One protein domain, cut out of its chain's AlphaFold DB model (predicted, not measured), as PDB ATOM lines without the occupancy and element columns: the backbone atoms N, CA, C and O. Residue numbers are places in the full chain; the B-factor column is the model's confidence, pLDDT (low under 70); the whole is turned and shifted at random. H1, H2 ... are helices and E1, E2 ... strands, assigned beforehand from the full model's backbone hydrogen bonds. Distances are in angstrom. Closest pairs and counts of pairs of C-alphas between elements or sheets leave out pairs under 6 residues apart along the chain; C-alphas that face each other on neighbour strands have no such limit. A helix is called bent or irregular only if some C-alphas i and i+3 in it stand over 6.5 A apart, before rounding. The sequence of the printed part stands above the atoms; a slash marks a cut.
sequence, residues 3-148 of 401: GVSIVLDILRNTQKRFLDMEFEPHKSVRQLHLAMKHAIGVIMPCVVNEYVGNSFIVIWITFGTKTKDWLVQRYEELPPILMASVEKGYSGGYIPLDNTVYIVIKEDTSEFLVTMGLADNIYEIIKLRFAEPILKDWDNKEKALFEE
ATOM      1  N   GLY A   3      26.373  -7.529 -37.611       63.06
ATOM      2  CA  GLY A   3      27.621  -7.413 -38.382       63.06
ATOM      3  C   GLY A   3      28.578  -8.605 -38.272       63.06
ATOM      4  O   GLY A   3      29.009  -9.137 -39.289       63.06
ATOM      5  N   VAL A   4      28.893  -9.074 -37.062       68.62
ATOM      6  CA  VAL A   4      29.936 -10.103 -36.886       68.62
ATOM      7  C   VAL A   4      29.507 -11.499 -37.329       68.62
ATOM      8  O   VAL A   4      30.315 -12.212 -37.919       68.62
ATOM      9  N   SER A   5      28.254 -11.898 -37.080       74.00
ATOM     10  CA  SER A   5      27.764 -13.214 -37.522       74.00
ATOM     11  C   SER A   5      27.817 -13.325 -39.044       74.00
ATOM     12  O   SER A   5      28.300 -14.322 -39.570       74.00
ATOM     13  N   ILE A   6      27.408 -12.258 -39.739       72.38
ATOM     14  CA  ILE A   6      27.445 -12.172 -41.200       72.38
ATOM     15  C   ILE A   6      28.889 -12.265 -41.700       72.38
ATOM     16  O   ILE A   6      29.184 -13.066 -42.582       72.38
ATOM     17  N   VAL A   7      29.815 -11.505 -41.103       70.12
ATOM     18  CA  VAL A   7      31.236 -11.557 -41.480       70.12
ATOM     19  C   VAL A   7      31.829 -12.948 -41.275       70.12
ATOM     20  O   VAL A   7      32.510 -13.451 -42.165       70.12
ATOM     21  N   LEU A   8      31.543 -13.609 -40.154       77.88
ATOM     22  CA  LEU A   8      31.990 -14.983 -39.925       77.88
ATOM     23  C   LEU A   8      31.442 -15.961 -40.963       77.88
ATOM     24  O   LEU A   8      32.184 -16.824 -41.436       77.88
ATOM     25  N   ASP A   9      30.170 -15.837 -41.330       80.75
ATOM     26  CA  ASP A   9      29.557 -16.704 -42.331       80.75
ATOM     27  C   ASP A   9      30.150 -16.458 -43.719       80.75
ATOM     28  O   ASP A   9      30.445 -17.416 -44.435       80.75
ATOM     29  N   ILE A  10      30.431 -15.203 -44.080       73.75
ATOM     30  CA  ILE A  10      31.161 -14.860 -45.308       73.75
ATOM     31  C   ILE A  10      32.541 -15.494 -45.294       73.75
ATOM     32  O   ILE A  10      32.918 -16.145 -46.258       73.75
ATOM     33  N   LEU A  11      33.295 -15.347 -44.209       76.50
ATOM     34  CA  LEU A  11      34.653 -15.874 -44.097       76.50
ATOM     35  C   LEU A  11      34.691 -17.396 -44.201       76.50
ATOM     36  O   LEU A  11      35.502 -17.942 -44.948       76.50
ATOM     37  N   ARG A  12      33.772 -18.081 -43.514       82.25
ATOM     38  CA  ARG A  12      33.606 -19.537 -43.606       82.25
ATOM     39  C   ARG A  12      33.219 -19.965 -45.013       82.25
ATOM     40  O   ARG A  12      33.797 -20.913 -45.537       82.25
ATOM     41  N   ASN A  13      32.273 -19.267 -45.638       79.06
ATOM     42  CA  ASN A  13      31.830 -19.571 -46.995       79.06
ATOM     43  C   ASN A  13      32.921 -19.288 -48.028       79.06
ATOM     44  O   ASN A  13      33.084 -20.074 -48.954       79.06
ATOM     45  N   THR A  14      33.691 -18.220 -47.862       74.12
ATOM     46  CA  THR A  14      34.836 -17.866 -48.703       74.12
ATOM     47  C   THR A  14      35.937 -18.906 -48.553       74.12
ATOM     48  O   THR A  14      36.352 -19.480 -49.554       74.12
ATOM     49  N   GLN A  15      36.338 -19.248 -47.321       79.00
ATOM     50  CA  GLN A  15      37.282 -20.335 -47.047       79.00
ATOM     51  C   GLN A  15      36.818 -21.637 -47.705       79.00
ATOM     52  O   GLN A  15      37.581 -22.263 -48.438       79.00
ATOM     53  N   LYS A  16      35.556 -22.023 -47.488       79.44
ATOM     54  CA  LYS A  16      34.969 -23.224 -48.078       79.44
ATOM     55  C   LYS A  16      35.001 -23.176 -49.605       79.44
ATOM     56  O   LYS A  16      35.535 -24.088 -50.214       79.44
ATOM     57  N   ARG A  17      34.511 -22.097 -50.224       74.56
ATOM     58  CA  ARG A  17      34.523 -21.905 -51.685       74.56
ATOM     59  C   ARG A  17      35.925 -22.005 -52.257       74.56
ATOM     60  O   ARG A  17      36.107 -22.654 -53.275       74.56
ATOM     61  N   PHE A  18      36.909 -21.387 -51.612       71.75
ATOM     62  CA  PHE A  18      38.289 -21.470 -52.060       71.75
ATOM     63  C   PHE A  18      38.851 -22.878 -51.964       71.75
ATOM     64  O   PHE A  18      39.541 -23.294 -52.886       71.75
ATOM     65  N   LEU A  19      38.575 -23.603 -50.877       71.31
ATOM     66  CA  LEU A  19      39.024 -24.986 -50.699       71.31
ATOM     67  C   LEU A  19      38.343 -25.934 -51.698       71.31
ATOM     68  O   LEU A  19      39.022 -26.772 -52.300       71.31
ATOM     69  N   ASP A  20      37.048 -25.725 -51.927       71.12
ATOM     70  CA  ASP A  20      36.189 -26.517 -52.810       71.12
ATOM     71  C   ASP A  20      36.325 -26.125 -54.293       71.12
ATOM     72  O   ASP A  20      35.805 -26.827 -55.153       71.12
ATOM     73  N   MET A  21      37.018 -25.026 -54.613       67.12
ATOM     74  CA  MET A  21      37.131 -24.523 -55.984       67.12
ATOM     75  C   MET A  21      37.748 -25.583 -56.900       67.12
ATOM     76  O   MET A  21      38.875 -26.047 -56.659       67.12
ATOM     77  N   GLU A  22      37.003 -25.959 -57.938       57.56
ATOM     78  CA  GLU A  22      37.485 -26.812 -59.018       57.56
ATOM     79  C   GLU A  22      38.409 -26.014 -59.947       57.56
ATOM     80  O   GLU A  22      38.324 -24.792 -60.049       57.56
ATOM     81  N   PHE A  23      39.361 -26.703 -60.570       56.09
ATOM     82  CA  PHE A  23      40.416 -26.053 -61.340       56.09
ATOM     83  C   PHE A  23      39.918 -25.608 -62.717       56.09
ATOM     84  O   PHE A  23      39.421 -26.430 -63.485       56.09
ATOM     85  N   GLU A  24      40.159 -24.346 -63.069       46.66
ATOM     86  CA  GLU A  24      40.123 -23.900 -64.464       46.66
ATOM     87  C   GLU A  24      41.422 -24.287 -65.206       46.66
ATOM     88  O   GLU A  24      42.497 -24.315 -64.594       46.66
ATOM     89  N   PRO A  25      41.355 -24.587 -66.517       42.94
ATOM     90  CA  PRO A  25      42.416 -25.259 -67.283       42.94
ATOM     91  C   PRO A  25      43.640 -24.395 -67.666       42.94
ATOM     92  O   PRO A  25      44.426 -24.802 -68.513       42.94
ATOM     93  N   HIS A  26      43.844 -23.208 -67.078       42.28
ATOM     94  CA  HIS A  26      44.982 -22.342 -67.426       42.28
ATOM     95  C   HIS A  26      46.082 -22.340 -66.349       42.28
ATOM     96  O   HIS A  26      45.846 -22.056 -65.175       42.28
ATOM     97  N   LYS A  27      47.326 -22.609 -66.769       44.81
ATOM     98  CA  LYS A  27      48.511 -22.843 -65.917       44.81
ATOM     99  C   LYS A  27      48.818 -21.727 -64.904       44.81
ATOM    100  O   LYS A  27      49.079 -22.027 -63.738       44.81
ATOM    101  N   SER A  28      48.768 -20.455 -65.318       55.34
ATOM    102  CA  SER A  28      49.047 -19.300 -64.439       55.34
ATOM    103  C   SER A  28      47.965 -19.116 -63.373       55.34
ATOM    104  O   SER A  28      48.261 -18.911 -62.198       55.34
ATOM    105  N   VAL A  29      46.707 -19.284 -63.777       60.66
ATOM    106  CA  VAL A  29      45.532 -19.238 -62.904       60.66
ATOM    107  C   VAL A  29      45.574 -20.394 -61.898       60.66
ATOM    108  O   VAL A  29      45.266 -20.228 -60.722       60.66
ATOM    109  N   ARG A  30      46.047 -21.568 -62.321       64.50
ATOM    110  CA  ARG A  30      46.072 -22.786 -61.510       64.50
ATOM    111  C   ARG A  30      47.115 -22.795 -60.394       64.50
ATOM    112  O   ARG A  30      46.765 -23.100 -59.252       64.50
ATOM    113  N   GLN A  31      48.375 -22.464 -60.685       69.88
ATOM    114  CA  GLN A  31      49.398 -22.388 -59.632       69.88
ATOM    115  C   GLN A  31      49.053 -21.288 -58.618       69.88
ATOM    116  O   GLN A  31      49.221 -21.488 -57.414       69.88
ATOM    117  N   LEU A  32      48.475 -20.177 -59.092       73.69
ATOM    118  CA  LEU A  32      47.940 -19.133 -58.226       73.69
ATOM    119  C   LEU A  32      46.804 -19.660 -57.338       73.69
ATOM    120  O   LEU A  32      46.837 -19.439 -56.132       73.69
ATOM    121  N   HIS A  33      45.845 -20.420 -57.874       73.00
ATOM    122  CA  HIS A  33      44.778 -21.035 -57.074       73.00
ATOM    123  C   HIS A  33      45.301 -21.994 -55.997       73.00
ATOM    124  O   HIS A  33      44.776 -22.035 -54.884       73.00
ATOM    125  N   LEU A  34      46.346 -22.763 -56.291       72.12
ATOM    126  CA  LEU A  34      46.974 -23.643 -55.304       72.12
ATOM    127  C   LEU A  34      47.677 -22.854 -54.205       72.12
ATOM    128  O   LEU A  34      47.536 -23.177 -53.024       72.12
ATOM    129  N   ALA A  35      48.384 -21.793 -54.590       76.81
ATOM    130  CA  ALA A  35      48.981 -20.869 -53.643       76.81
ATOM    131  C   ALA A  35      47.907 -20.162 -52.795       76.81
ATOM    132  O   ALA A  35      48.100 -20.014 -51.593       76.81
ATOM    133  N   MET A  36      46.741 -19.834 -53.369       79.75
ATOM    134  CA  MET A  36      45.572 -19.307 -52.650       79.75
ATOM    135  C   MET A  36      45.037 -20.308 -51.623       79.75
ATOM    136  O   MET A  36      44.881 -19.960 -50.454       79.75
ATOM    137  N   LYS A  37      44.810 -21.570 -52.016       76.38
ATOM    138  CA  LYS A  37      44.381 -22.638 -51.092       76.38
ATOM    139  C   LYS A  37      45.379 -22.818 -49.946       76.38
ATOM    140  O   LYS A  37      44.971 -22.954 -48.793       76.38
ATOM    141  N   HIS A  38      46.679 -22.792 -50.249       76.75
ATOM    142  CA  HIS A  38      47.730 -22.877 -49.238       76.75
ATOM    143  C   HIS A  38      47.715 -21.666 -48.303       76.75
ATOM    144  O   HIS A  38      47.663 -21.844 -47.089       76.75
ATOM    145  N   ALA A  39      47.700 -20.450 -48.855       81.19
ATOM    146  CA  ALA A  39      47.627 -19.207 -48.097       81.19
ATOM    147  C   ALA A  39      46.448 -19.228 -47.119       81.19
ATOM    148  O   ALA A  39      46.637 -18.997 -45.928       81.19
ATOM    149  N   ILE A  40      45.262 -19.607 -47.597       80.50
ATOM    150  CA  ILE A  40      44.046 -19.737 -46.785       80.50
ATOM    151  C   ILE A  40      44.225 -20.773 -45.679       80.50
ATOM    152  O   ILE A  40      43.938 -20.473 -44.527       80.50
ATOM    153  N   GLY A  41      44.741 -21.966 -45.988       75.25
ATOM    154  CA  GLY A  41      45.000 -22.993 -44.973       75.25
ATOM    155  C   GLY A  41      46.059 -22.599 -43.933       75.25
ATOM    156  O   GLY A  41      46.090 -23.155 -42.833       75.25
ATOM    157  N   VAL A  42      46.940 -21.650 -44.262       76.50
ATOM    158  CA  VAL A  42      47.965 -21.129 -43.349       76.50
ATOM    159  C   VAL A  42      47.409 -20.022 -42.457       76.50
ATOM    160  O   VAL A  42      47.681 -20.035 -41.255       76.50
ATOM    161  N   ILE A  43      46.650 -19.081 -43.024       78.94
ATOM    162  CA  ILE A  43      46.196 -17.871 -42.324       78.94
ATOM    163  C   ILE A  43      44.792 -17.997 -41.721       78.94
ATOM    164  O   ILE A  43      44.417 -17.126 -40.941       78.94
ATOM    165  N   MET A  44      44.030 -19.042 -42.066       81.06
ATOM    166  CA  MET A  44      42.684 -19.306 -41.549       81.06
ATOM    167  C   MET A  44      42.593 -20.672 -40.838       81.06
ATOM    168  O   MET A  44      43.240 -21.631 -41.263       81.06
ATOM    169  N   PRO A  45      41.748 -20.797 -39.796       83.38
ATOM    170  CA  PRO A  45      40.938 -19.724 -39.212       83.38
ATOM    171  C   PRO A  45      41.783 -18.693 -38.436       83.38
ATOM    172  O   PRO A  45      42.921 -18.961 -38.041       83.38
ATOM    173  N   CYS A  46      41.232 -17.487 -38.273       85.81
ATOM    174  CA  CYS A  46      41.872 -16.364 -37.585       85.81
ATOM    175  C   CYS A  46      40.895 -15.616 -36.662       85.81
ATOM    176  O   CYS A  46      39.700 -15.928 -36.594       85.81
ATOM    177  N   VAL A  47      41.426 -14.635 -35.927       86.69
ATOM    178  CA  VAL A  47      40.638 -13.751 -35.062       86.69
ATOM    179  C   VAL A  47      39.959 -12.665 -35.898       86.69
ATOM    180  O   VAL A  47      40.615 -11.950 -36.656       86.69
ATOM    181  N   VAL A  48      38.651 -12.523 -35.710       88.25
ATOM    182  CA  VAL A  48      37.841 -11.403 -36.184       88.25
ATOM    183  C   VAL A  48      37.627 -10.456 -35.015       88.25
ATOM    184  O   VAL A  48      37.091 -10.839 -33.978       88.25
ATOM    185  N   ASN A  49      38.040  -9.213 -35.178       91.06
ATOM    186  CA  ASN A  49      37.892  -8.190 -34.162       91.06
ATOM    187  C   ASN A  49      36.696  -7.294 -34.494       91.06
ATOM    188  O   ASN A  49      36.441  -7.002 -35.663       91.06
ATOM    189  N   GLU A  50      35.968  -6.860 -33.471       91.81
ATOM    190  CA  GLU A  50      34.802  -5.986 -33.583       91.81
ATOM    191  C   GLU A  50      34.932  -4.802 -32.626       91.81
ATOM    192  O   GLU A  50      35.256  -4.966 -31.451       91.81
ATOM    193  N   TYR A  51      34.583  -3.617 -33.112       92.50
ATOM    194  CA  TYR A  51      34.313  -2.434 -32.308       92.50
ATOM    195  C   TYR A  51      32.922  -1.898 -32.657       92.50
ATOM    196  O   TYR A  51      32.582  -1.767 -33.835       92.50
ATOM    197  N   VAL A  52      32.124  -1.576 -31.639       90.31
ATOM    198  CA  VAL A  52      30.767  -1.033 -31.802       90.31
ATOM    199  C   VAL A  52      30.754   0.407 -31.306       90.31
ATOM    200  O   VAL A  52      30.825   0.651 -30.104       90.31
ATOM    201  N   GLY A  53      30.669   1.351 -32.242       88.12
ATOM    202  CA  GLY A  53      30.465   2.768 -31.957       88.12
ATOM    203  C   GLY A  53      28.981   3.143 -31.933       88.12
ATOM    204  O   GLY A  53      28.103   2.317 -32.175       88.12
ATOM    205  N   ASN A  54      28.698   4.424 -31.678       87.56
ATOM    206  CA  ASN A  54      27.322   4.926 -31.553       87.56
ATOM    207  C   ASN A  54      26.514   4.876 -32.861       87.56
ATOM    208  O   ASN A  54      25.297   4.779 -32.800       87.56
ATOM    209  N   SER A  55      27.168   4.977 -34.022       87.69
ATOM    210  CA  SER A  55      26.513   5.037 -35.344       87.69
ATOM    211  C   SER A  55      27.189   4.162 -36.407       87.69
ATOM    212  O   SER A  55      26.860   4.234 -37.594       87.69
ATOM    213  N   PHE A  56      28.168   3.351 -36.001       89.06
ATOM    214  CA  PHE A  56      28.909   2.470 -36.896       89.06
ATOM    215  C   PHE A  56      29.508   1.279 -36.144       89.06
ATOM    216  O   PHE A  56      29.736   1.328 -34.935       89.06
ATOM    217  N   ILE A  57      29.815   0.220 -36.884       88.50
ATOM    218  CA  ILE A  57      30.558  -0.950 -36.418       88.50
ATOM    219  C   ILE A  57      31.827  -1.048 -37.260       88.50
ATOM    220  O   ILE A  57      31.760  -0.942 -38.483       88.50
ATOM    221  N   VAL A  58      32.976  -1.267 -36.627       89.81
ATOM    222  CA  VAL A  58      34.217  -1.602 -37.335       89.81
ATOM    223  C   VAL A  58      34.524  -3.063 -37.092       89.81
ATOM    224  O   VAL A  58      34.605  -3.502 -35.948       89.81
ATOM    225  N   ILE A  59      34.707  -3.811 -38.173       88.88
ATOM    226  CA  ILE A  59      35.156  -5.198 -38.118       88.88
ATOM    227  C   ILE A  59      36.511  -5.261 -38.797       88.88
ATOM    228  O   ILE A  59      36.665  -4.705 -39.884       88.88
ATOM    229  N   TRP A  60      37.485  -5.925 -38.179       90.75
ATOM    230  CA  TRP A  60      38.791  -6.114 -38.797       90.75
ATOM    231  C   TRP A  60      39.407  -7.477 -38.521       90.75
ATOM    232  O   TRP A  60      39.122  -8.136 -37.525       90.75
ATOM    233  N   ILE A  61      40.268  -7.899 -39.436       88.06
ATOM    234  CA  ILE A  61      40.927  -9.198 -39.444       88.06
ATOM    235  C   ILE A  61      42.407  -8.949 -39.655       88.06
ATOM    236  O   ILE A  61      42.791  -8.372 -40.667       88.06
ATOM    237  N   THR A  62      43.227  -9.421 -38.726       87.00
ATOM    238  CA  THR A  62      44.685  -9.371 -38.841       87.00
ATOM    239  C   THR A  62      45.177 -10.746 -39.275       87.00
ATOM    240  O   THR A  62      45.118 -11.716 -38.505       87.00
ATOM    241  N   PHE A  63      45.622 -10.862 -40.529       82.88
ATOM    242  CA  PHE A  63      46.091 -12.136 -41.075       82.88
ATOM    243  C   PHE A  63      47.419 -12.581 -40.443       82.88
ATOM    244  O   PHE A  63      48.274 -11.767 -40.111       82.88
ATOM    245  N   GLY A  64      47.603 -13.900 -40.287       73.88
ATOM    246  CA  GLY A  64      48.816 -14.495 -39.700       73.88
ATOM    247  C   GLY A  64      48.749 -14.770 -38.191       73.88
ATOM    248  O   GLY A  64      49.643 -15.416 -37.654       73.88
ATOM    249  N   THR A  65      47.669 -14.366 -37.514       73.06
ATOM    250  CA  THR A  65      47.433 -14.617 -36.074       73.06
ATOM    251  C   THR A  65      47.029 -16.058 -35.735       73.06
ATOM    252  O   THR A  65      47.012 -16.408 -34.562       73.06
ATOM    253  N   LYS A  66      46.706 -16.866 -36.759       73.31
ATOM    254  CA  LYS A  66      46.316 -18.289 -36.764       73.31
ATOM    255  C   LYS A  66      45.717 -18.829 -35.457       73.31
ATOM    256  O   LYS A  66      46.419 -19.142 -34.496       73.31
ATOM    257  N   THR A  67      44.419 -19.099 -35.486       81.44
ATOM    258  CA  THR A  67      43.687 -19.752 -34.394       81.44
ATOM    259  C   THR A  67      43.275 -21.174 -34.784       81.44
ATOM    260  O   THR A  67      43.430 -21.592 -35.930       81.44
ATOM    261  N   LYS A  68      42.793 -21.968 -33.817       79.50
ATOM    262  CA  LYS A  68      42.198 -23.289 -34.110       79.50
ATOM    263  C   LYS A  68      40.794 -23.171 -34.705       79.50
ATOM    264  O   LYS A  68      40.437 -23.976 -35.552       79.50
ATOM    265  N   ASP A  69      40.058 -22.142 -34.293       82.25
ATOM    266  CA  ASP A  69      38.680 -21.862 -34.689       82.25
ATOM    267  C   ASP A  69      38.520 -20.383 -35.036       82.25
ATOM    268  O   ASP A  69      39.337 -19.552 -34.638       82.25
ATOM    269  N   TRP A  70      37.457 -20.038 -35.761       83.50
ATOM    270  CA  TRP A  70      37.083 -18.641 -35.970       83.50
ATOM    271  C   TRP A  70      36.673 -18.018 -34.632       83.50
ATOM    272  O   TRP A  70      35.673 -18.433 -34.043       83.50
ATOM    273  N   LEU A  71      37.443 -17.039 -34.153       83.62
ATOM    274  CA  LEU A  71      37.196 -16.365 -32.877       83.62
ATOM    275  C   LEU A  71      36.765 -14.926 -33.113       83.62
ATOM    276  O   LEU A  71      37.312 -14.256 -33.981       83.62
ATOM    277  N   VAL A  72      35.828 -14.451 -32.298       86.19
ATOM    278  CA  VAL A  72      35.422 -13.046 -32.275       86.19
ATOM    279  C   VAL A  72      35.970 -12.401 -31.019       86.19
ATOM    280  O   VAL A  72      35.735 -12.903 -29.920       86.19
ATOM    281  N   GLN A  73      36.657 -11.276 -31.176       89.81
ATOM    282  CA  GLN A  73      37.090 -10.434 -30.069       89.81
ATOM    283  C   GLN A  73      36.444  -9.062 -30.183       89.81
ATOM    284  O   GLN A  73      36.594  -8.380 -31.192       89.81
ATOM    285  N   ARG A  74      35.725  -8.648 -29.141       90.62
ATOM    286  CA  ARG A  74      35.156  -7.304 -29.068       90.62
ATOM    287  C   ARG A  74      36.105  -6.387 -28.307       90.62
ATOM    288  O   ARG A  74      36.561  -6.742 -27.224       90.62
ATOM    289  N   TYR A  75      36.368  -5.221 -28.877       91.50
ATOM    290  CA  TYR A  75      37.211  -4.184 -28.304       91.50
ATOM    291  C   TYR A  75      36.348  -3.059 -27.744       91.50
ATOM    292  O   TYR A  75      35.352  -2.665 -28.354       91.50
ATOM    293  N   GLU A  76      36.753  -2.539 -26.587       90.44
ATOM    294  CA  GLU A  76      36.122  -1.373 -25.958       90.44
ATOM    295  C   GLU A  76      36.539  -0.066 -26.640       90.44
ATOM    296  O   GLU A  76      35.744   0.864 -26.734       90.44
ATOM    297  N   GLU A  77      37.758  -0.022 -27.185       92.38
ATOM    298  CA  GLU A  77      38.308   1.130 -27.897       92.38
ATOM    299  C   GLU A  77      38.827   0.721 -29.277       92.38
ATOM    300  O   GLU A  77      39.449  -0.332 -29.449       92.38
ATOM    301  N   LEU A  78      38.578   1.571 -30.276       90.94
ATOM    302  CA  LEU A  78      39.060   1.345 -31.631       90.94
ATOM    303  C   LEU A  78      40.559   1.687 -31.715       90.94
ATOM    304  O   LEU A  78      40.941   2.795 -31.327       90.94
ATOM    305  N   PRO A  79      41.413   0.799 -32.263       91.62
ATOM    306  CA  PRO A  79      42.829   1.093 -32.448       91.62
ATOM    307  C   PRO A  79      43.051   2.433 -33.174       91.62
ATOM    308  O   PRO A  79      42.380   2.682 -34.181       91.62
ATOM    309  N   PRO A  80      44.014   3.279 -32.749       91.12
ATOM    310  CA  PRO A  80      44.195   4.626 -33.305       91.12
ATOM    311  C   PRO A  80      44.344   4.665 -34.831       91.12
ATOM    312  O   PRO A  80      43.842   5.572 -35.491       91.12
ATOM    313  N   ILE A  81      44.995   3.650 -35.407       87.06
ATOM    314  CA  ILE A  81      45.174   3.525 -36.857       87.06
ATOM    315  C   ILE A  81      43.851   3.307 -37.605       87.06
ATOM    316  O   ILE A  81      43.670   3.840 -38.696       87.06
ATOM    317  N   LEU A  82      42.909   2.574 -37.006       89.81
ATOM    318  CA  LEU A  82      41.570   2.364 -37.553       89.81
ATOM    319  C   LEU A  82      40.677   3.581 -37.307       89.81
ATOM    320  O   LEU A  82      39.908   3.947 -38.192       89.81
ATOM    321  N   MET A  83      40.824   4.249 -36.158       89.94
ATOM    322  CA  MET A  83      40.114   5.498 -35.864       89.94
ATOM    323  C   MET A  83      40.408   6.566 -36.920       89.94
ATOM    324  O   MET A  83      39.484   7.105 -37.523       89.94
ATOM    325  N   ALA A  84      41.686   6.778 -37.244       86.94
ATOM    326  CA  ALA A  84      42.092   7.726 -38.281       86.94
ATOM    327  C   ALA A  84      41.489   7.397 -39.662       86.94
ATOM    328  O   ALA A  84      41.225   8.295 -40.462       86.94
ATOM    329  N   SER A  85      41.272   6.114 -39.962       83.88
ATOM    330  CA  SER A  85      40.621   5.682 -41.200       83.88
ATOM    331  C   SER A  85      39.116   5.954 -41.210       83.88
ATOM    332  O   SER A  85      38.583   6.384 -42.235       83.88
ATOM    333  N   VAL A  86      38.436   5.733 -40.083       85.19
ATOM    334  CA  VAL A  86      37.007   6.041 -39.922       85.19
ATOM    335  C   VAL A  86      36.769   7.548 -40.034       85.19
ATOM    336  O   VAL A  86      35.878   7.971 -40.769       85.19
ATOM    337  N   GLU A  87      37.601   8.363 -39.381       87.19
ATOM    338  CA  GLU A  87      37.514   9.831 -39.416       87.19
ATOM    339  C   GLU A  87      37.702  10.405 -40.828       87.19
ATOM    340  O   GLU A  87      37.085  11.406 -41.185       87.19
ATOM    341  N   LYS A  88      38.502   9.738 -41.668       85.75
ATOM    342  CA  LYS A  88      38.681  10.085 -43.089       85.75
ATOM    343  C   LYS A  88      37.528   9.634 -43.991       85.75
ATOM    344  O   LYS A  88      37.543   9.923 -45.184       85.75
ATOM    345  N   GLY A  89      36.532   8.937 -43.442       82.06
ATOM    346  CA  GLY A  89      35.337   8.509 -44.163       82.06
ATOM    347  C   GLY A  89      35.506   7.238 -44.998       82.06
ATOM    348  O   GLY A  89      34.646   6.961 -45.835       82.06
ATOM    349  N   TYR A  90      36.567   6.452 -44.788       81.38
ATOM    350  CA  TYR A  90      36.740   5.184 -45.498       81.38
ATOM    351  C   TYR A  90      35.733   4.136 -45.008       81.38
ATOM    352  O   TYR A  90      35.607   3.891 -43.811       81.38
ATOM    353  N   SER A  91      35.042   3.477 -45.942       80.06
ATOM    354  CA  SER A  91      34.106   2.378 -45.652       80.06
ATOM    355  C   SER A  91      34.803   1.042 -45.390       80.06
ATOM    356  O   SER A  91      34.174   0.095 -44.934       80.06
ATOM    357  N   GLY A  92      36.101   0.950 -45.655       82.75
ATOM    358  CA  GLY A  92      36.924  -0.229 -45.432       82.75
ATOM    359  C   GLY A  92      38.298  -0.034 -46.052       82.75
ATOM    360  O   GLY A  92      38.548   0.973 -46.721       82.75
ATOM    361  N   GLY A  93      39.198  -0.974 -45.811       82.81
ATOM    362  CA  GLY A  93      40.537  -0.890 -46.365       82.81
ATOM    363  C   GLY A  93      41.491  -1.941 -45.838       82.81
ATOM    364  O   GLY A  93      41.137  -2.844 -45.080       82.81
ATOM    365  N   TYR A  94      42.734  -1.780 -46.267       85.25
ATOM    366  CA  TYR A  94      43.857  -2.619 -45.903       85.25
ATOM    367  C   TYR A  94      44.925  -1.778 -45.215       85.25
ATOM    368  O   TYR A  94      45.305  -0.719 -45.715       85.25
ATOM    369  N   ILE A  95      45.431  -2.274 -44.095       84.06
ATOM    370  CA  ILE A  95      46.561  -1.715 -43.366       84.06
ATOM    371  C   ILE A  95      47.765  -2.629 -43.632       84.06
ATOM    372  O   ILE A  95      47.826  -3.744 -43.110       84.06
ATOM    373  N   PRO A  96      48.748  -2.185 -44.442       79.62
ATOM    374  CA  PRO A  96      49.883  -3.025 -44.814       79.62
ATOM    375  C   PRO A  96      50.815  -3.391 -43.664       79.62
ATOM    376  O   PRO A  96      51.524  -4.386 -43.764       79.62
ATOM    377  N   LEU A  97      50.854  -2.573 -42.610       80.94
ATOM    378  CA  LEU A  97      51.832  -2.705 -41.532       80.94
ATOM    379  C   LEU A  97      51.681  -4.026 -40.764       80.94
ATOM    380  O   LEU A  97      52.677  -4.624 -40.376       80.94
ATOM    381  N   ASP A  98      50.445  -4.470 -40.564       81.69
ATOM    382  CA  ASP A  98      50.090  -5.644 -39.766       81.69
ATOM    383  C   ASP A  98      49.220  -6.649 -40.540       81.69
ATOM    384  O   ASP A  98      48.743  -7.626 -39.974       81.69
ATOM    385  N   ASN A  99      49.049  -6.450 -41.848       80.81
ATOM    386  CA  ASN A  99      48.148  -7.225 -42.700       80.81
ATOM    387  C   ASN A  99      46.685  -7.209 -42.214       80.81
ATOM    388  O   ASN A  99      45.995  -8.233 -42.275       80.81
ATOM    389  N   THR A 100      46.216  -6.058 -41.725       86.31
ATOM    390  CA  THR A 100      44.841  -5.900 -41.249       86.31
ATOM    391  C   THR A 100      43.894  -5.480 -42.370       86.31
ATOM    392  O   THR A 100      44.119  -4.486 -43.057       86.31
ATOM    393  N   VAL A 101      42.786  -6.203 -42.527       87.31
ATOM    394  CA  VAL A 101      41.636  -5.801 -43.354       87.31
ATOM    395  C   VAL A 101      40.553  -5.300 -42.440       87.31
ATOM    396  O   VAL A 101      40.234  -5.992 -41.482       87.31
ATOM    397  N   TYR A 102      39.962  -4.150 -42.739       88.19
ATOM    398  CA  TYR A 102      38.843  -3.634 -41.966       88.19
ATOM    399  C   TYR A 102      37.696  -3.174 -42.856       88.19
ATOM    400  O   TYR A 102      37.885  -2.798 -44.013       88.19
ATOM    401  N   ILE A 103      36.500  -3.174 -42.282       87.81
ATOM    402  CA  ILE A 103      35.287  -2.626 -42.875       87.81
ATOM    403  C   ILE A 103      34.539  -1.810 -41.825       87.81
ATOM    404  O   ILE A 103      34.496  -2.176 -40.649       87.81
ATOM    405  N   VAL A 104      33.973  -0.690 -42.260       87.12
ATOM    406  CA  VAL A 104      33.162   0.220 -41.456       87.12
ATOM    407  C   VAL A 104      31.725   0.096 -41.939       87.12
ATOM    408  O   VAL A 104      31.401   0.437 -43.075       87.12
ATOM    409  N   ILE A 105      30.861  -0.403 -41.067       85.62
ATOM    410  CA  ILE A 105      29.445  -0.642 -41.333       85.62
ATOM    411  C   ILE A 105      28.659   0.478 -40.664       85.62
ATOM    412  O   ILE A 105      28.657   0.577 -39.437       85.62
ATOM    413  N   LYS A 106      27.996   1.322 -41.454       85.00
ATOM    414  CA  LYS A 106      27.076   2.348 -40.942       85.00
ATOM    415  C   LYS A 106      25.665   1.770 -40.831       85.00
ATOM    416  O   LYS A 106      25.356   0.778 -41.491       85.00
ATOM    417  N   GLU A 107      24.812   2.379 -40.009       79.88
ATOM    418  CA  GLU A 107      23.440   1.897 -39.755       79.88
ATOM    419  C   GLU A 107      22.584   1.724 -41.023       79.88
ATOM    420  O   GLU A 107      21.709   0.864 -41.062       79.88
ATOM    421  N   ASP A 108      22.859   2.505 -42.067       81.94
ATOM    422  CA  ASP A 108      22.158   2.515 -43.353       81.94
ATOM    423  C   ASP A 108      22.824   1.645 -44.435       81.94
ATOM    424  O   ASP A 108      22.325   1.549 -45.559       81.94
ATOM    425  N   THR A 109      23.953   0.995 -44.130       77.56
ATOM    426  CA  THR A 109      24.688   0.203 -45.122       77.56
ATOM    427  C   THR A 109      23.994  -1.138 -45.357       77.56
ATOM    428  O   THR A 109      23.747  -1.894 -44.418       77.56
ATOM    429  N   SER A 110      23.706  -1.473 -46.620       79.00
ATOM    430  CA  SER A 110      23.081  -2.758 -46.938       79.00
ATOM    431  C   SER A 110      24.027  -3.929 -46.663       79.00
ATOM    432  O   SER A 110      25.208  -3.909 -47.015       79.00
ATOM    433  N   GLU A 111      23.486  -4.992 -46.073       69.12
ATOM    434  CA  GLU A 111      24.219  -6.220 -45.747       69.12
ATOM    435  C   GLU A 111      24.903  -6.844 -46.973       69.12
ATOM    436  O   GLU A 111      26.039  -7.316 -46.898       69.12
ATOM    437  N   PHE A 112      24.246  -6.783 -48.131       72.50
ATOM    438  CA  PHE A 112      24.789  -7.283 -49.390       72.50
ATOM    439  C   PHE A 112      26.065  -6.541 -49.825       72.50
ATOM    440  O   PHE A 112      27.040  -7.177 -50.227       72.50
ATOM    441  N   LEU A 113      26.095  -5.208 -49.707       70.44
ATOM    442  CA  LEU A 113      27.263  -4.404 -50.085       70.44
ATOM    443  C   LEU A 113      28.437  -4.617 -49.125       70.44
ATOM    444  O   LEU A 113      29.579  -4.723 -49.572       70.44
ATOM    445  N   VAL A 114      28.151  -4.746 -47.824       69.75
ATOM    446  CA  VAL A 114      29.147  -5.135 -46.811       69.75
ATOM    447  C   VAL A 114      29.750  -6.493 -47.163       69.75
ATOM    448  O   VAL A 114      30.966  -6.674 -47.107       69.75
ATOM    449  N   THR A 115      28.897  -7.432 -47.577       68.19
ATOM    450  CA  THR A 115      29.294  -8.801 -47.896       68.19
ATOM    451  C   THR A 115      30.242  -8.875 -49.085       68.19
ATOM    452  O   THR A 115      31.317  -9.464 -48.968       68.19
ATOM    453  N   MET A 116      29.873  -8.271 -50.220       70.88
ATOM    454  CA  MET A 116      30.721  -8.336 -51.412       70.88
ATOM    455  C   MET A 116      32.030  -7.568 -51.227       70.88
ATOM    456  O   MET A 116      33.095  -8.111 -51.502       70.88
ATOM    457  N   GLY A 117      31.968  -6.345 -50.688       72.06
ATOM    458  CA  GLY A 117      33.166  -5.525 -50.504       72.06
ATOM    459  C   GLY A 117      34.188  -6.168 -49.566       72.06
ATOM    460  O   GLY A 117      35.394  -6.065 -49.794       72.06
ATOM    461  N   LEU A 118      33.732  -6.871 -48.524       72.19
ATOM    462  CA  LEU A 118      34.634  -7.602 -47.638       72.19
ATOM    463  C   LEU A 118      35.237  -8.834 -48.325       72.19
ATOM    464  O   LEU A 118      36.436  -9.071 -48.194       72.19
ATOM    465  N   ALA A 119      34.430  -9.602 -49.064       73.75
ATOM    466  CA  ALA A 119      34.905 -10.782 -49.781       73.75
ATOM    467  C   ALA A 119      35.978 -10.429 -50.829       73.75
ATOM    468  O   ALA A 119      37.015 -11.093 -50.865       73.75
ATOM    469  N   ASP A 120      35.774  -9.359 -51.602       76.50
ATOM    470  CA  ASP A 120      36.713  -8.909 -52.640       76.50
ATOM    471  C   ASP A 120      38.036  -8.415 -52.038       76.50
ATOM    472  O   ASP A 120      39.116  -8.819 -52.471       76.50
ATOM    473  N   ASN A 121      37.970  -7.604 -50.973       78.69
ATOM    474  CA  ASN A 121      39.168  -7.127 -50.278       78.69
ATOM    475  C   ASN A 121      39.977  -8.287 -49.685       78.69
ATOM    476  O   ASN A 121      41.202  -8.316 -49.788       78.69
ATOM    477  N   ILE A 122      39.299  -9.267 -49.086       80.00
ATOM    478  CA  ILE A 122      39.949 -10.467 -48.557       80.00
ATOM    479  C   ILE A 122      40.586 -11.274 -49.685       80.00
ATOM    480  O   ILE A 122      41.744 -11.665 -49.554       80.00
ATOM    481  N   TYR A 123      39.865 -11.507 -50.787       81.94
ATOM    482  CA  TYR A 123      40.381 -12.233 -51.947       81.94
ATOM    483  C   TYR A 123      41.686 -11.607 -52.452       81.94
ATOM    484  O   TYR A 123      42.710 -12.292 -52.523       81.94
ATOM    485  N   GLU A 124      41.675 -10.303 -52.741       81.06
ATOM    486  CA  GLU A 124      42.828  -9.606 -53.319       81.06
ATOM    487  C   GLU A 124      44.028  -9.582 -52.368       81.06
ATOM    488  O   GLU A 124      45.173  -9.728 -52.794       81.06
ATOM    489  N   ILE A 125      43.799  -9.482 -51.060       80.81
ATOM    490  CA  ILE A 125      44.890  -9.475 -50.078       80.81
ATOM    491  C   ILE A 125      45.508 -10.857 -49.935       80.81
ATOM    492  O   ILE A 125      46.734 -10.981 -49.948       80.81
ATOM    493  N   ILE A 126      44.684 -11.902 -49.852       82.94
ATOM    494  CA  ILE A 126      45.174 -13.283 -49.838       82.94
ATOM    495  C   ILE A 126      45.999 -13.551 -51.096       82.94
ATOM    496  O   ILE A 126      47.103 -14.088 -50.996       82.94
ATOM    497  N   LYS A 127      45.513 -13.106 -52.256       83.19
ATOM    498  CA  LYS A 127      46.201 -13.240 -53.541       83.19
ATOM    499  C   LYS A 127      47.549 -12.529 -53.557       83.19
ATOM    500  O   LYS A 127      48.581 -13.183 -53.683       83.19
ATOM    501  N   LEU A 128      47.553 -11.213 -53.381       81.81
ATOM    502  CA  LEU A 128      48.740 -10.381 -53.580       81.81
ATOM    503  C   LEU A 128      49.775 -10.525 -52.452       81.81
ATOM    504  O   LEU A 128      50.976 -10.397 -52.685       81.81
ATOM    505  N   ARG A 129      49.341 -10.749 -51.203       82.25
ATOM    506  CA  ARG A 129      50.238 -10.728 -50.027       82.25
ATOM    507  C   ARG A 129      50.668 -12.094 -49.541       82.25
ATOM    508  O   ARG A 129      51.711 -12.189 -48.899       82.25
ATOM    509  N   PHE A 130      49.902 -13.134 -49.844       82.38
ATOM    510  CA  PHE A 130      50.210 -14.481 -49.383       82.38
ATOM    511  C   PHE A 130      50.453 -15.415 -50.567       82.38
ATOM    512  O   PHE A 130      51.548 -15.963 -50.682       82.38
ATOM    513  N   ALA A 131      49.495 -15.552 -51.485       82.50
ATOM    514  CA  ALA A 131      49.577 -16.518 -52.576       82.50
ATOM    515  C   ALA A 131      50.677 -16.194 -53.600       82.50
ATOM    516  O   ALA A 131      51.467 -17.071 -53.930       82.50
ATOM    517  N   GLU A 132      50.786 -14.957 -54.086       83.38
ATOM    518  CA  GLU A 132      51.825 -14.583 -55.058       83.38
ATOM    519  C   GLU A 132      53.257 -14.756 -54.514       83.38
ATOM    520  O   GLU A 132      54.089 -15.336 -55.217       83.38
ATOM    521  N   PRO A 133      53.580 -14.347 -53.268       82.50
ATOM    522  CA  PRO A 133      54.874 -14.663 -52.666       82.50
ATOM    523  C   PRO A 133      55.141 -16.164 -52.537       82.50
ATOM    524  O   PRO A 133      56.256 -16.600 -52.820       82.50
ATOM    525  N   ILE A 134      54.130 -16.953 -52.149       80.38
ATOM    526  CA  ILE A 134      54.222 -18.419 -52.098       80.38
ATOM    527  C   ILE A 134      54.533 -18.975 -53.492       80.38
ATOM    528  O   ILE A 134      55.458 -19.767 -53.639       80.38
ATOM    529  N   LEU A 135      53.802 -18.531 -54.514       80.25
ATOM    530  CA  LEU A 135      54.001 -18.948 -55.898       80.25
ATOM    531  C   LEU A 135      55.418 -18.618 -56.379       80.25
ATOM    532  O   LEU A 135      56.100 -19.476 -56.931       80.25
ATOM    533  N   LYS A 136      55.892 -17.402 -56.102       81.25
ATOM    534  CA  LYS A 136      57.249 -16.976 -56.453       81.25
ATOM    535  C   LYS A 136      58.318 -17.815 -55.750       81.25
ATOM    536  O   LYS A 136      59.310 -18.181 -56.375       81.25
ATOM    537  N   ASP A 137      58.136 -18.120 -54.466       81.50
ATOM    538  CA  ASP A 137      59.029 -19.017 -53.721       81.50
ATOM    539  C   ASP A 137      59.031 -20.430 -54.320       81.50
ATOM    540  O   ASP A 137      60.093 -21.023 -54.511       81.50
ATOM    541  N   TRP A 138      57.857 -20.952 -54.678       81.94
ATOM    542  CA  TRP A 138      57.716 -22.259 -55.312       81.94
ATOM    543  C   TRP A 138      58.418 -22.326 -56.665       81.94
ATOM    544  O   TRP A 138      59.200 -23.250 -56.896       81.94
ATOM    545  N   ASP A 139      58.204 -21.328 -57.519       80.38
ATOM    546  CA  ASP A 139      58.858 -21.234 -58.823       80.38
ATOM    547  C   ASP A 139      60.379 -21.106 -58.673       80.38
ATOM    548  O   ASP A 139      61.130 -21.727 -59.423       80.38
ATOM    549  N   ASN A 140      60.862 -20.348 -57.683       83.56
ATOM    550  CA  ASN A 140      62.295 -20.228 -57.409       83.56
ATOM    551  C   ASN A 140      62.907 -21.551 -56.935       83.56
ATOM    552  O   ASN A 140      63.993 -21.914 -57.383       83.56
ATOM    553  N   LYS A 141      62.220 -22.289 -56.056       84.31
ATOM    554  CA  LYS A 141      62.669 -23.611 -55.593       84.31
ATOM    555  C   LYS A 141      62.691 -24.632 -56.722       84.31
ATOM    556  O   LYS A 141      63.647 -25.396 -56.823       84.31
ATOM    557  N   GLU A 142      61.665 -24.634 -57.572       84.56
ATOM    558  CA  GLU A 142      61.610 -25.497 -58.756       84.56
ATOM    559  C   GLU A 142      62.759 -25.169 -59.719       84.56
ATOM    560  O   GLU A 142      63.482 -26.074 -60.131       84.56
ATOM    561  N   LYS A 143      62.996 -23.884 -60.011       86.44
ATOM    562  CA  LYS A 143      64.119 -23.441 -60.853       86.44
ATOM    563  C   LYS A 143      65.474 -23.842 -60.279       86.44
ATOM    564  O   LYS A 143      66.260 -24.445 -60.998       86.44
ATOM    565  N   ALA A 144      65.722 -23.588 -58.996       88.00
ATOM    566  CA  ALA A 144      66.977 -23.971 -58.346       88.00
ATOM    567  C   ALA A 144      67.210 -25.491 -58.408       88.00
ATOM    568  O   ALA A 144      68.318 -25.956 -58.666       88.00
ATOM    569  N   LEU A 145      66.147 -26.279 -58.221       88.12
ATOM    570  CA  LEU A 145      66.204 -27.731 -58.349       88.12
ATOM    571  C   LEU A 145      66.493 -28.176 -59.795       88.12
ATOM    572  O   LEU A 145      67.219 -29.145 -60.013       88.12
ATOM    573  N   PHE A 146      65.926 -27.491 -60.785       91.06
ATOM    574  CA  PHE A 146      66.178 -27.762 -62.201       91.06
ATOM    575  C   PHE A 146      67.620 -27.413 -62.591       91.06
ATOM    576  O   PHE A 146      68.273 -28.201 -63.274       91.06
ATOM    577  N   GLU A 147      68.139 -26.288 -62.102       92.56
ATOM    578  CA  GLU A 147      69.529 -25.869 -62.290       92.56
ATOM    579  C   GLU A 147      70.525 -26.872 -61.692       92.56
ATOM    580  O   GLU A 147      71.530 -27.175 -62.331       92.56
ATOM    581  N   GLU A 148      70.229 -27.445 -60.519       93.12
ATOM    582  CA  GLU A 148      71.063 -28.485 -59.895       93.12
ATOM    583  C   GLU A 148      71.183 -29.745 -60.763       93.12
ATOM    584  O   GLU A 148      72.261 -30.330 -60.867       93.12
TER     585      GLU A 148
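What this domain is: This is residues 3 to 148 of the 401 residues of an uncharacterized protein of Desulfotomaculum sp (UniProt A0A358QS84). A twisted five-stranded sheet has H1 and H4a, the first arm of a bent helix, over one face and the short H3 over the other, while H2 packs crosswise on both arms of H4, off the sheet. The end of H4, residues 140 to 148, sticks out. The printed part has 146 residues, mixed in class, with four named helices and five strands in the order H1 H2 E1 E2 E3 H3 E4 E5 H4; the mixed sheet runs E3 E1 E2 E5 E4. It is compact, with a radius of gyration of the C-alphas of 17.0 A, and spans 61 by 29 by 29 A.

How they stand to each other: E1, residues 47 to 52, and E2, residues 56 to 62, form an antiparallel hairpin, with N 49 and O 60 2.8 A apart. E3, residues 71 to 75, is parallel to E1 (N 48 and O 71, 2.8 A). E5, residues 100 to 106, is antiparallel to E2 (N 57 and O 105, 2.8 A) and forms a hairpin with E4, residues 92 to 95 (N 95 and O 100, 2.8 A). H1, residues 3 to 20, is on the sheet at a height of 9.5 A. H4, residues 111 to 148, was assigned as one helix by its hydrogen bonds but is bent, C-alphas 129 and 132 being 6.5 A apart; its arms are H4a, residues 111 to 129, and H4b, residues 132 to 148. H4a is on the same face, over E5 and E4, and touches H1 at a steep tilt of 49 degrees, the closest C-alphas being those of Ile 10 and Thr 115, 6.8 A. H3, residues 80 to 87, is on the opposite face at a height of 9.1 A. H2, residues 27 to 43, touches H4b, the closest C-alphas being those of Ala 35 and Leu 135, 5.8 A. Every O i to N i+4 pair is within hydrogen-bond range in H1, H2, H4a and H4b, and 3 of 4 in H3.

Where its parts are: H1 begins at C-alpha 3 (27.621, -7.413, -38.382) and is 25.4 A long; H2 is 24.2 A. E2 is 19.8 A long and E5 19.6 A. H4a is 26.8 A long, and H4b, 24.2 A, ends at C-alpha 148 (71.063, -28.485, -59.895).

The domain as a whole: The C-alphas farthest apart, those of Asn 54 and Glu 148, are 61.9 A apart. The printed part has no cut and no long link. Its mean pLDDT is 79.8, with residues 3 to 4, 21 to 31, 111 and 114 to 115 under 70.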